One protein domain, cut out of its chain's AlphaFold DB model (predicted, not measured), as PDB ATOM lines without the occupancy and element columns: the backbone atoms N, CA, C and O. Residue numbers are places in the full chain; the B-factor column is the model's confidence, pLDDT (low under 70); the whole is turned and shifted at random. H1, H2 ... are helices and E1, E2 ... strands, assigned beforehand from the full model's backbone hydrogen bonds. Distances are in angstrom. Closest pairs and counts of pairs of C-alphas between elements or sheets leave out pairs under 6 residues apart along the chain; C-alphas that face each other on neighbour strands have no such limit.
ATOM      1  N   LEU A   2     344.951 335.949 344.345       85.38
ATOM      2  CA  LEU A   2     346.243 335.245 344.459       85.38
ATOM      3  C   LEU A   2     346.719 334.554 343.165       85.38
ATOM      4  O   LEU A   2     347.896 334.641 342.842       85.38
ATOM      5  N   LEU A   3     345.811 333.967 342.376       91.12
ATOM      6  CA  LEU A   3     346.155 333.368 341.074       91.12
ATOM      7  C   LEU A   3     346.722 334.375 340.057       91.12
ATOM      8  O   LEU A   3     347.453 333.981 339.160       91.12
ATOM      9  N   ASN A   4     346.401 335.665 340.204       93.56
ATOM     10  CA  ASN A   4     346.863 336.735 339.317       93.56
ATOM     11  C   ASN A   4     348.040 337.535 339.908       93.56
ATOM     12  O   ASN A   4     348.423 338.559 339.348       93.56
ATOM     13  N   LEU A   5     348.585 337.114 341.055       92.44
ATOM     14  CA  LEU A   5     349.711 337.777 341.707       92.44
ATOM     15  C   LEU A   5     351.020 337.109 341.275       92.44
ATOM     16  O   LEU A   5     351.555 336.259 341.984       92.44
ATOM     17  N   GLN A   6     351.526 337.489 340.103       91.00
ATOM     18  CA  GLN A   6     352.831 337.034 339.639       91.00
ATOM     19  C   GLN A   6     353.939 337.725 340.444       91.00
ATOM     20  O   GLN A   6     354.188 338.912 340.265       91.00
ATOM     21  N   LEU A   7     354.602 336.975 341.326       87.88
ATOM     22  CA  LEU A   7     355.711 337.493 342.142       87.88
ATOM     23  C   LEU A   7     357.070 337.375 341.450       87.88
ATOM     24  O   LEU A   7     357.976 338.151 341.728       87.88
ATOM     25  N   ILE A   8     357.223 336.363 340.594       89.81
ATOM     26  CA  ILE A   8     358.469 336.060 339.891       89.81
ATOM     27  C   ILE A   8     358.139 335.865 338.415       89.81
ATOM     28  O   ILE A   8     357.263 335.077 338.044       89.81
ATOM     29  N   ASN A   9     358.870 336.564 337.554       89.50
ATOM     30  CA  ASN A   9     358.877 336.314 336.126       89.50
ATOM     31  C   ASN A   9     359.940 335.262 335.794       89.50
ATOM     32  O   ASN A   9     361.128 335.566 335.696       89.50
ATOM     33  N   TYR A  10     359.516 334.004 335.673       87.00
ATOM     34  CA  TYR A  10     360.407 332.884 335.357       87.00
ATOM     35  C   TYR A  10     360.859 332.893 333.893       87.00
ATOM     36  O   TYR A  10     361.995 332.534 333.596       87.00
ATOM     37  N   SER A  11     359.987 333.347 332.988       84.81
ATOM     38  CA  SER A  11     360.279 333.463 331.557       84.81
ATOM     39  C   SER A  11     361.193 334.649 331.215       84.81
ATOM     40  O   SER A  11     361.888 334.604 330.202       84.81
ATOM     41  N   ASN A  12     361.195 335.703 332.038       88.19
ATOM     42  CA  ASN A  12     362.018 336.907 331.876       88.19
ATOM     43  C   ASN A  12     362.589 337.380 333.225       88.19
ATOM     44  O   ASN A  12     362.096 338.357 333.800       88.19
ATOM     45  N   PRO A  13     363.620 336.691 333.753       89.88
ATOM     46  CA  PRO A  13     364.169 336.975 335.076       89.88
ATOM     47  C   PRO A  13     364.786 338.367 335.244       89.88
ATOM     48  O   PRO A  13     364.998 338.808 336.371       89.88
ATOM     49  N   GLU A  14     365.090 339.062 334.147       90.94
ATOM     50  CA  GLU A  14     365.572 340.442 334.144       90.94
ATOM     51  C   GLU A  14     364.602 341.408 334.836       90.94
ATOM     52  O   GLU A  14     365.053 342.305 335.545       90.94
ATOM     53  N   PHE A  15     363.289 341.174 334.724       90.88
ATOM     54  CA  PHE A  15     362.272 341.994 335.386       90.88
ATOM     55  C   PHE A  15     362.198 341.758 336.900       90.88
ATOM     56  O   PHE A  15     361.590 342.544 337.606       90.88
ATOM     57  N   ASN A  16     362.844 340.713 337.431       91.25
ATOM     58  CA  ASN A  16     362.860 340.453 338.875       91.25
ATOM     59  C   ASN A  16     363.923 341.284 339.621       91.25
ATOM     60  O   ASN A  16     364.071 341.143 340.835       91.25
ATOM     61  N   GLN A  17     364.726 342.078 338.905       91.31
ATOM     62  CA  GLN A  17     365.822 342.872 339.479       91.31
ATOM     63  C   GLN A  17     365.405 344.309 339.815       91.31
ATOM     64  O   GLN A  17     366.155 345.030 340.476       91.31
ATOM     65  N   THR A  18     364.237 344.733 339.345       90.88
ATOM     66  CA  THR A  18     363.710 346.085 339.505       90.88
ATOM     67  C   THR A  18     362.845 346.160 340.759       90.88
ATOM     68  O   THR A  18     362.257 345.177 341.209       90.88
ATOM     69  N   ILE A  19     362.817 347.336 341.386       92.62
ATOM     70  CA  ILE A  19     361.947 347.570 342.538       92.62
ATOM     71  C   ILE A  19     360.567 347.924 341.999       92.62
ATOM     72  O   ILE A  19     360.427 348.879 341.237       92.62
ATOM     73  N   GLU A  20     359.561 347.169 342.426       93.94
ATOM     74  CA  GLU A  20     358.164 347.453 342.118       93.94
ATOM     75  C   GLU A  20     357.768 348.831 342.643       93.94
ATOM     76  O   GLU A  20     357.861 349.091 343.845       93.94
ATOM     77  N   LYS A  21     357.341 349.713 341.734       94.38
ATOM     78  CA  LYS A  21     357.007 351.095 342.070       94.38
ATOM     79  C   LYS A  21     355.822 351.591 341.227       94.38
ATOM     80  O   LYS A  21     356.005 351.945 340.066       94.38
ATOM     81  N   PRO A  22     354.596 351.634 341.776       95.88
ATOM     82  CA  PRO A  22     353.422 352.136 341.064       95.88
ATOM     83  C   PRO A  22     353.462 353.660 340.868       95.88
ATOM     84  O   PRO A  22     354.206 354.382 341.533       95.88
ATOM     85  N   CYS A  23     352.605 354.178 339.983       94.62
ATOM     86  CA  CYS A  23     352.626 355.582 339.563       94.62
ATOM     87  C   CYS A  23     352.474 356.599 340.710       94.62
ATOM     88  O   CYS A  23     353.052 357.678 340.634       94.62
ATOM     89  N   TRP A  24     351.757 356.263 341.792       95.81
ATOM     90  CA  TRP A  24     351.560 357.152 342.950       95.81
ATOM     91  C   TRP A  24     352.778 357.265 343.877       95.81
ATOM     92  O   TRP A  24     352.774 358.094 344.784       95.81
ATOM     93  N   GLU A  25     353.815 356.449 343.676       96.25
ATOM     94  CA  GLU A  25     355.090 356.561 344.397       96.25
ATOM     95  C   GLU A  25     356.109 357.449 343.663       96.25
ATOM     96  O   GLU A  25     357.204 357.709 344.174       96.25
ATOM     97  N   TYR A  26     355.773 357.920 342.461       93.00
ATOM     98  CA  TYR A  26     356.523 358.943 341.737       93.00
ATOM     99  C   TYR A  26     355.892 360.316 341.949       93.00
ATOM    100  O   TYR A  26     354.677 360.445 342.122       93.00
ATOM    101  N   SER A  27     356.703 361.371 341.877       95.00
ATOM    102  CA  SER A  27     356.129 362.695 341.646       95.00
ATOM    103  C   SER A  27     355.559 362.773 340.218       95.00
ATOM    104  O   SER A  27     356.115 362.167 339.296       95.00
ATOM    105  N   PRO A  28     354.478 363.542 339.982       91.69
ATOM    106  CA  PRO A  28     353.909 363.684 338.641       91.69
ATOM    107  C   PRO A  28     354.910 364.171 337.581       91.69
ATOM    108  O   PRO A  28     354.819 363.761 336.426       91.69
ATOM    109  N   SER A  29     355.871 365.024 337.959       92.81
ATOM    110  CA  SER A  29     356.920 365.515 337.057       92.81
ATOM    111  C   SER A  29     357.897 364.419 336.648       92.81
ATOM    112  O   SER A  29     358.159 364.276 335.459       92.81
ATOM    113  N   GLU A  30     358.378 363.613 337.600       92.38
ATOM    114  CA  GLU A  30     359.282 362.488 337.310       92.38
ATOM    115  C   GLU A  30     358.614 361.479 336.370       92.38
ATOM    116  O   GLU A  30     359.222 361.025 335.402       92.38
ATOM    117  N   LEU A  31     357.342 361.158 336.622       90.50
ATOM    118  CA  LEU A  31     356.596 360.204 335.807       90.50
ATOM    119  C   LEU A  31     356.378 360.720 334.376       90.50
ATOM    120  O   LEU A  31     356.531 359.975 333.408       90.50
ATOM    121  N   LEU A  32     356.055 362.009 334.226       90.69
ATOM    122  CA  LEU A  32     355.875 362.624 332.912       90.69
ATOM    123  C   LEU A  32     357.192 362.691 332.128       90.69
ATOM    124  O   LEU A  32     357.197 362.379 330.939       90.69
ATOM    125  N   GLU A  33     358.299 363.062 332.778       91.56
ATOM    126  CA  GLU A  33     359.632 363.052 332.161       91.56
ATOM    127  C   GLU A  33     359.998 361.651 331.661       91.56
ATOM    128  O   GLU A  33     360.418 361.507 330.511       91.56
ATOM    129  N   LYS A  34     359.729 360.617 332.468       89.62
ATOM    130  CA  LYS A  34     359.947 359.212 332.106       89.62
ATOM    131  C   LYS A  34     359.160 358.792 330.859       89.62
ATOM    132  O   LYS A  34     359.720 358.198 329.934       89.62
ATOM    133  N   TYR A  35     357.874 359.147 330.783       88.69
ATOM    134  CA  TYR A  35     357.047 358.857 329.606       88.69
ATOM    135  C   TYR A  35     357.494 359.627 328.361       88.69
ATOM    136  O   TYR A  35     357.519 359.066 327.265       88.69
ATOM    137  N   LEU A  36     357.883 360.897 328.507       89.56
ATOM    138  CA  LEU A  36     358.385 361.713 327.398       89.56
ATOM    139  C   LEU A  36     359.741 361.217 326.878       89.56
ATOM    140  O   LEU A  36     359.989 361.274 325.674       89.56
ATOM    141  N   ALA A  37     360.584 360.679 327.758       88.94
ATOM    142  CA  ALA A  37     361.849 360.043 327.401       88.94
ATOM    143  C   ALA A  37     361.675 358.667 326.726       88.94
ATOM    144  O   ALA A  37     362.651 358.108 326.228       88.94
ATOM    145  N   SER A  38     360.443 358.137 326.650       79.81
ATOM    146  CA  SER A  38     360.138 356.805 326.105       79.81
ATOM    147  C   SER A  38     360.920 355.681 326.799       79.81
ATOM    148  O   SER A  38     361.351 354.719 326.157       79.81
ATOM    149  N   GLU A  39     361.124 355.804 328.115       79.69
ATOM    150  CA  GLU A  39     361.773 354.757 328.898       79.69
ATOM    151  C   GLU A  39     360.951 353.463 328.872       79.69
ATOM    152  O   GLU A  39     359.717 353.461 328.847       79.69
ATOM    153  N   THR A  40     361.646 352.325 328.847       82.00
ATOM    154  CA  THR A  40     360.978 351.022 328.847       82.00
ATOM    155  C   THR A  40     360.529 350.688 330.261       82.00
ATOM    156  O   THR A  40     361.344 350.677 331.175       82.00
ATOM    157  N   LEU A  41     359.241 350.384 330.424       89.31
ATOM    158  CA  LEU A  41     358.708 349.864 331.681       89.31
ATOM    159  C   LEU A  41     359.327 348.501 331.994       89.31
ATOM    160  O   LEU A  41     359.367 347.633 331.115       89.31
ATOM    161  N   ASP A  42     359.767 348.336 333.235       90.25
ATOM    162  CA  ASP A  42     360.581 347.214 333.699       90.25
ATOM    163  C   ASP A  42     360.111 346.606 335.036       90.25
ATOM    164  O   ASP A  42     360.749 345.681 335.533       90.25
ATOM    165  N   ASN A  43     358.998 347.087 335.600       92.44
ATOM    166  CA  ASN A  43     358.364 346.574 336.819       92.44
ATOM    167  C   ASN A  43     356.829 346.547 336.666       92.44
ATOM    168  O   ASN A  43     356.238 347.407 335.998       92.44
ATOM    169  N   ILE A  44     356.170 345.533 337.233       94.12
ATOM    170  CA  ILE A  44     354.763 345.228 336.927       94.12
ATOM    171  C   ILE A  44     353.797 346.250 337.542       94.12
ATOM    172  O   ILE A  44     352.770 346.576 336.942       94.12
ATOM    173  N   ALA A  45     354.140 346.802 338.707       94.88
ATOM    174  CA  ALA A  45     353.354 347.804 339.409       94.88
ATOM    175  C   ALA A  45     353.236 349.092 338.589       94.88
ATOM    176  O   ALA A  45     352.143 349.653 338.479       94.88
ATOM    177  N   GLU A  46     354.328 349.541 337.969       94.00
ATOM    178  CA  GLU A  46     354.303 350.695 337.072       94.00
ATOM    179  C   GLU A  46     353.492 350.409 335.809       94.00
ATOM    180  O   GLU A  46     352.682 351.245 335.414       94.00
ATOM    181  N   LEU A  47     353.631 349.220 335.209       94.00
ATOM    182  CA  LEU A  47     352.839 348.829 334.039       94.00
ATOM    183  C   LEU A  47     351.332 348.857 334.328       94.00
ATOM    184  O   LEU A  47     350.568 349.435 333.557       94.00
ATOM    185  N   TYR A  48     350.900 348.287 335.453       94.75
ATOM    186  CA  TYR A  48     349.483 348.229 335.838       94.75
ATOM    187  C   TYR A  48     348.897 349.574 336.258       94.75
ATOM    188  O   TYR A  48     347.680 349.714 336.369       94.75
ATOM    189  N   THR A  49     349.750 350.570 336.481       95.31
ATOM    190  CA  THR A  49     349.343 351.909 336.913       95.31
ATOM    191  C   THR A  49     349.785 352.996 335.933       95.31
ATOM    192  O   THR A  49     349.711 354.185 336.251       95.31
ATOM    193  N   ALA A  50     350.206 352.602 334.726       93.69
ATOM    194  CA  ALA A  50     350.745 353.500 333.720       93.69
ATOM    195  C   ALA A  50     349.691 354.480 333.190       93.69
ATOM    196  O   ALA A  50     348.539 354.119 332.928       93.69
ATOM    197  N   TRP A  51     350.085 355.738 332.985       92.94
ATOM    198  CA  TRP A  51     349.159 356.753 332.490       92.94
ATOM    199  C   TRP A  51     349.105 356.752 330.968       92.94
ATOM    200  O   TRP A  51     350.068 357.087 330.289       92.94
ATOM    201  N   SER A  52     347.928 356.459 330.419       89.94
ATOM    202  CA  SER A  52     347.663 356.649 328.988       89.94
ATOM    203  C   SER A  52     347.154 358.059 328.664       89.94
ATOM    204  O   SER A  52     347.234 358.510 327.516       89.94
ATOM    205  N   ARG A  53     346.596 358.765 329.655       91.25
ATOM    206  CA  ARG A  53     345.976 360.090 329.520       91.25
ATOM    207  C   ARG A  53     346.250 360.937 330.758       91.25
ATOM    208  O   ARG A  53     346.211 360.424 331.871       91.25
ATOM    209  N   GLY A  54     346.455 362.233 330.552       91.88
ATOM    210  CA  GLY A  54     346.302 363.243 331.596       91.88
ATOM    211  C   GLY A  54     344.876 363.783 331.554       91.88
ATOM    212  O   GLY A  54     344.382 364.079 330.465       91.88
ATOM    213  N   ILE A  55     344.215 363.879 332.706       93.12
ATOM    214  CA  ILE A  55     342.831 364.355 332.819       93.12
ATOM    215  C   ILE A  55     342.800 365.512 333.817       93.12
ATOM    216  O   ILE A  55     343.286 365.362 334.938       93.12
ATOM    217  N   CYS A  56     342.219 366.644 333.422       92.25
ATOM    218  CA  CYS A  56     341.952 367.775 334.307       92.25
ATOM    219  C   CYS A  56     340.446 367.906 334.535       92.25
ATOM    220  O   CYS A  56     339.666 367.960 333.582       92.25
ATOM    221  N   ILE A  57     340.042 367.940 335.805       91.94
ATOM    222  CA  ILE A  57     338.650 368.114 336.228       91.94
ATOM    223  C   ILE A  57     338.623 369.321 337.167       91.94
ATOM    224  O   ILE A  57     338.875 369.188 338.363       91.94
ATOM    225  N   ASP A  58     338.347 370.502 336.619       81.62
ATOM    226  CA  ASP A  58     338.465 371.761 337.366       81.62
ATOM    227  C   ASP A  58     337.303 371.989 338.340       81.62
ATOM    228  O   ASP A  58     337.495 372.474 339.457       81.62
ATOM    229  N   LYS A  59     336.074 371.677 337.913       80.56
ATOM    230  CA  LYS A  59     334.853 371.882 338.700       80.56
ATOM    231  C   LYS A  59     333.849 370.774 338.423       80.56
ATOM    232  O   LYS A  59     333.507 370.510 337.276       80.56
ATOM    233  N   VAL A  60     333.331 370.175 339.492       83.62
ATOM    234  CA  VAL A  60     332.195 369.254 339.431       83.62
ATOM    235  C   VAL A  60     330.994 369.973 340.035       83.62
ATOM    236  O   VAL A  60     330.887 370.085 341.255       83.62
ATOM    237  N   ASN A  61     330.114 370.498 339.183       84.94
ATOM    238  CA  ASN A  61     328.815 371.020 339.596       84.94
ATOM    239  C   ASN A  61     327.734 369.990 339.217       84.94
ATOM    240  O   ASN A  61     327.550 369.752 338.026       84.94
ATOM    241  N   PRO A  62     327.014 369.384 340.183       85.56
ATOM    242  CA  PRO A  62     325.937 368.432 339.892       85.56
ATOM    243  C   PRO A  62     324.789 369.006 339.047       85.56
ATOM    244  O   PRO A  62     324.026 368.234 338.472       85.56
ATOM    245  N   GLU A  63     324.645 370.335 338.988       90.56
ATOM    246  CA  GLU A  63     323.627 371.019 338.179       90.56
ATOM    247  C   GLU A  63     324.077 371.303 336.735       90.56
ATOM    248  O   GLU A  63     323.253 371.664 335.895       90.56
ATOM    249  N   GLU A  64     325.365 371.132 336.419       87.62
ATOM    250  CA  GLU A  64     325.925 371.367 335.085       87.62
ATOM    251  C   GLU A  64     326.329 370.056 334.404       87.62
ATOM    252  O   GLU A  64     326.553 369.021 335.036       87.62
ATOM    253  N   ALA A  65     326.443 370.097 333.076       88.50
ATOM    254  CA  ALA A  65     327.016 368.984 332.335       88.50
ATOM    255  C   ALA A  65     328.492 368.814 332.720       88.50
ATOM    256  O   ALA A  65     329.264 369.771 332.700       88.50
ATOM    257  N   PHE A  66     328.887 367.582 333.039       90.50
ATOM    258  CA  PHE A  66     330.277 367.260 333.344       90.50
ATOM    259  C   PHE A  66     331.193 367.584 332.154       90.50
ATOM    260  O   PHE A  66     330.928 367.167 331.024       90.50
ATOM    261  N   SER A  67     332.298 368.278 332.425       89.94
ATOM    262  CA  SER A  67     333.354 368.576 331.456       89.94
ATOM    263  C   SER A  67     334.725 368.247 332.036       89.94
ATOM    264  O   SER A  67     334.969 368.480 333.219       89.94
ATOM    265  N   MET A  68     335.629 367.760 331.189       92.75
ATOM    266  CA  MET A  68     337.027 367.519 331.537       92.75
ATOM    267  C   MET A  68     337.932 367.816 330.346       92.75
ATOM    268  O   MET A  68     337.539 367.591 329.198       92.75
ATOM    269  N   ASP A  69     339.156 368.245 330.634       93.12
ATOM    270  CA  ASP A  69     340.218 368.349 329.641       93.12
ATOM    271  C   ASP A  69     341.048 367.067 329.639       93.12
ATOM    272  O   ASP A  69     341.356 366.506 330.692       93.12
ATOM    273  N   ILE A  70     341.410 366.590 328.447       93.56
ATOM    274  CA  ILE A  70     342.137 365.330 328.278       93.56
ATOM    275  C   ILE A  70     343.318 365.541 327.338       93.56
ATOM    276  O   ILE A  70     343.158 366.029 326.219       93.56
ATOM    277  N   VAL A  71     344.498 365.089 327.758       92.25
ATOM    278  CA  VAL A  71     345.719 365.086 326.945       92.25
ATOM    279  C   VAL A  71     346.225 363.655 326.781       92.25
ATOM    280  O   VAL A  71     346.189 362.850 327.714       92.25
ATOM    281  N   LYS A  72     346.692 363.317 325.574       90.31
ATOM    282  CA  LYS A  72     347.348 362.032 325.304       90.31
ATOM    283  C   LYS A  72     348.779 362.055 325.838       90.31
ATOM    284  O   LYS A  72     349.535 362.964 325.515       90.31
ATOM    285  N   ILE A  73     349.132 361.037 326.612       90.88
ATOM    286  CA  ILE A  73     350.505 360.766 327.054       90.88
ATOM    287  C   ILE A  73     351.125 359.760 326.064       90.88
ATOM    288  O   ILE A  73     350.360 359.005 325.448       90.88
ATOM    289  N   PRO A  74     352.456 359.775 325.838       89.44
ATOM    290  CA  PRO A  74     353.124 358.807 324.971       89.44
ATOM    291  C   PRO A  74     352.727 357.355 325.250       89.44
ATOM    292  O   PRO A  74     352.444 356.968 326.383       89.44
ATOM    293  N   GLU A  75     352.686 356.551 324.191       86.81
ATOM    294  CA  GLU A  75     352.308 355.145 324.285       86.81
ATOM    295  C   GLU A  75     353.421 354.297 324.905       86.81
ATOM    296  O   GLU A  75     354.612 354.561 324.739       86.81
ATOM    297  N   ILE A  76     353.020 353.212 325.563       88.44
ATOM    298  CA  ILE A  76     353.942 352.183 326.036       88.44
ATOM    299  C   ILE A  76     354.403 351.355 324.834       88.44
ATOM    300  O   ILE A  76     353.624 351.032 323.931       88.44
ATOM    301  N   ARG A  77     355.675 350.948 324.841       88.50
ATOM    302  CA  ARG A  77     356.221 350.005 323.860       88.50
ATOM    303  C   ARG A  77     355.375 348.726 323.820       88.50
ATOM    304  O   ARG A  77     355.301 348.002 324.803       88.50
TER     305      ARG A  77
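AT A GLANCE: This is residues 2 to 77 of the 320 residues of the protein "CRISPR-associated protein Cse1 domain protein" of Peptoniphilus sp. oral taxon 375 str. F0436 (UniProt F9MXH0). With little regular structure, the printed part is three short, separate helices strung on loops, and beyond them a long hairpin of E1 and E2 whose loop, residues 57 to 68, makes one far end. Its 76 residues include H1, H2, H3, E1 and E2 in that order, a mixed class, with only 27 residues in named elements. The whole is loose, radius of gyration of the C-alphas 16.3 A, spanning 53 by 32 by 20 A.

HOW THE PARTS SIT: Look first at H1, residues 13 to 17, with 0 of 1 O i to N i+4 pairs within hydrogen-bond range but 2 of 2 O i to N i+3 pairs. H3, residues 44 to 48, is only just apart from it, closest 8.3 A. H2, residues 28 to 36, is apart from both; in H2 and H3 every O i to N i+4 pair is within range. E1, residues 53 to 56, and E2, residues 69 to 72, are an antiparallel hairpin at 162 degrees; find N 54 and O 71 at 2.9 A.

IN THESE COORDINATES: Find C-alpha 13 at (364.169, 336.975, 335.076), where H1 begins. H2 runs 12.3 A, E1 9.9 A and E2 10.5 A, to C-alpha 72 at (347.348, 362.032, 325.304).

THE WHOLE: The C-alphas farthest apart, Tyr 10 and Glu 63, are 53.1 A apart. The printed part has no cut; the E1 to E2 link is long; no printed residue is under 70.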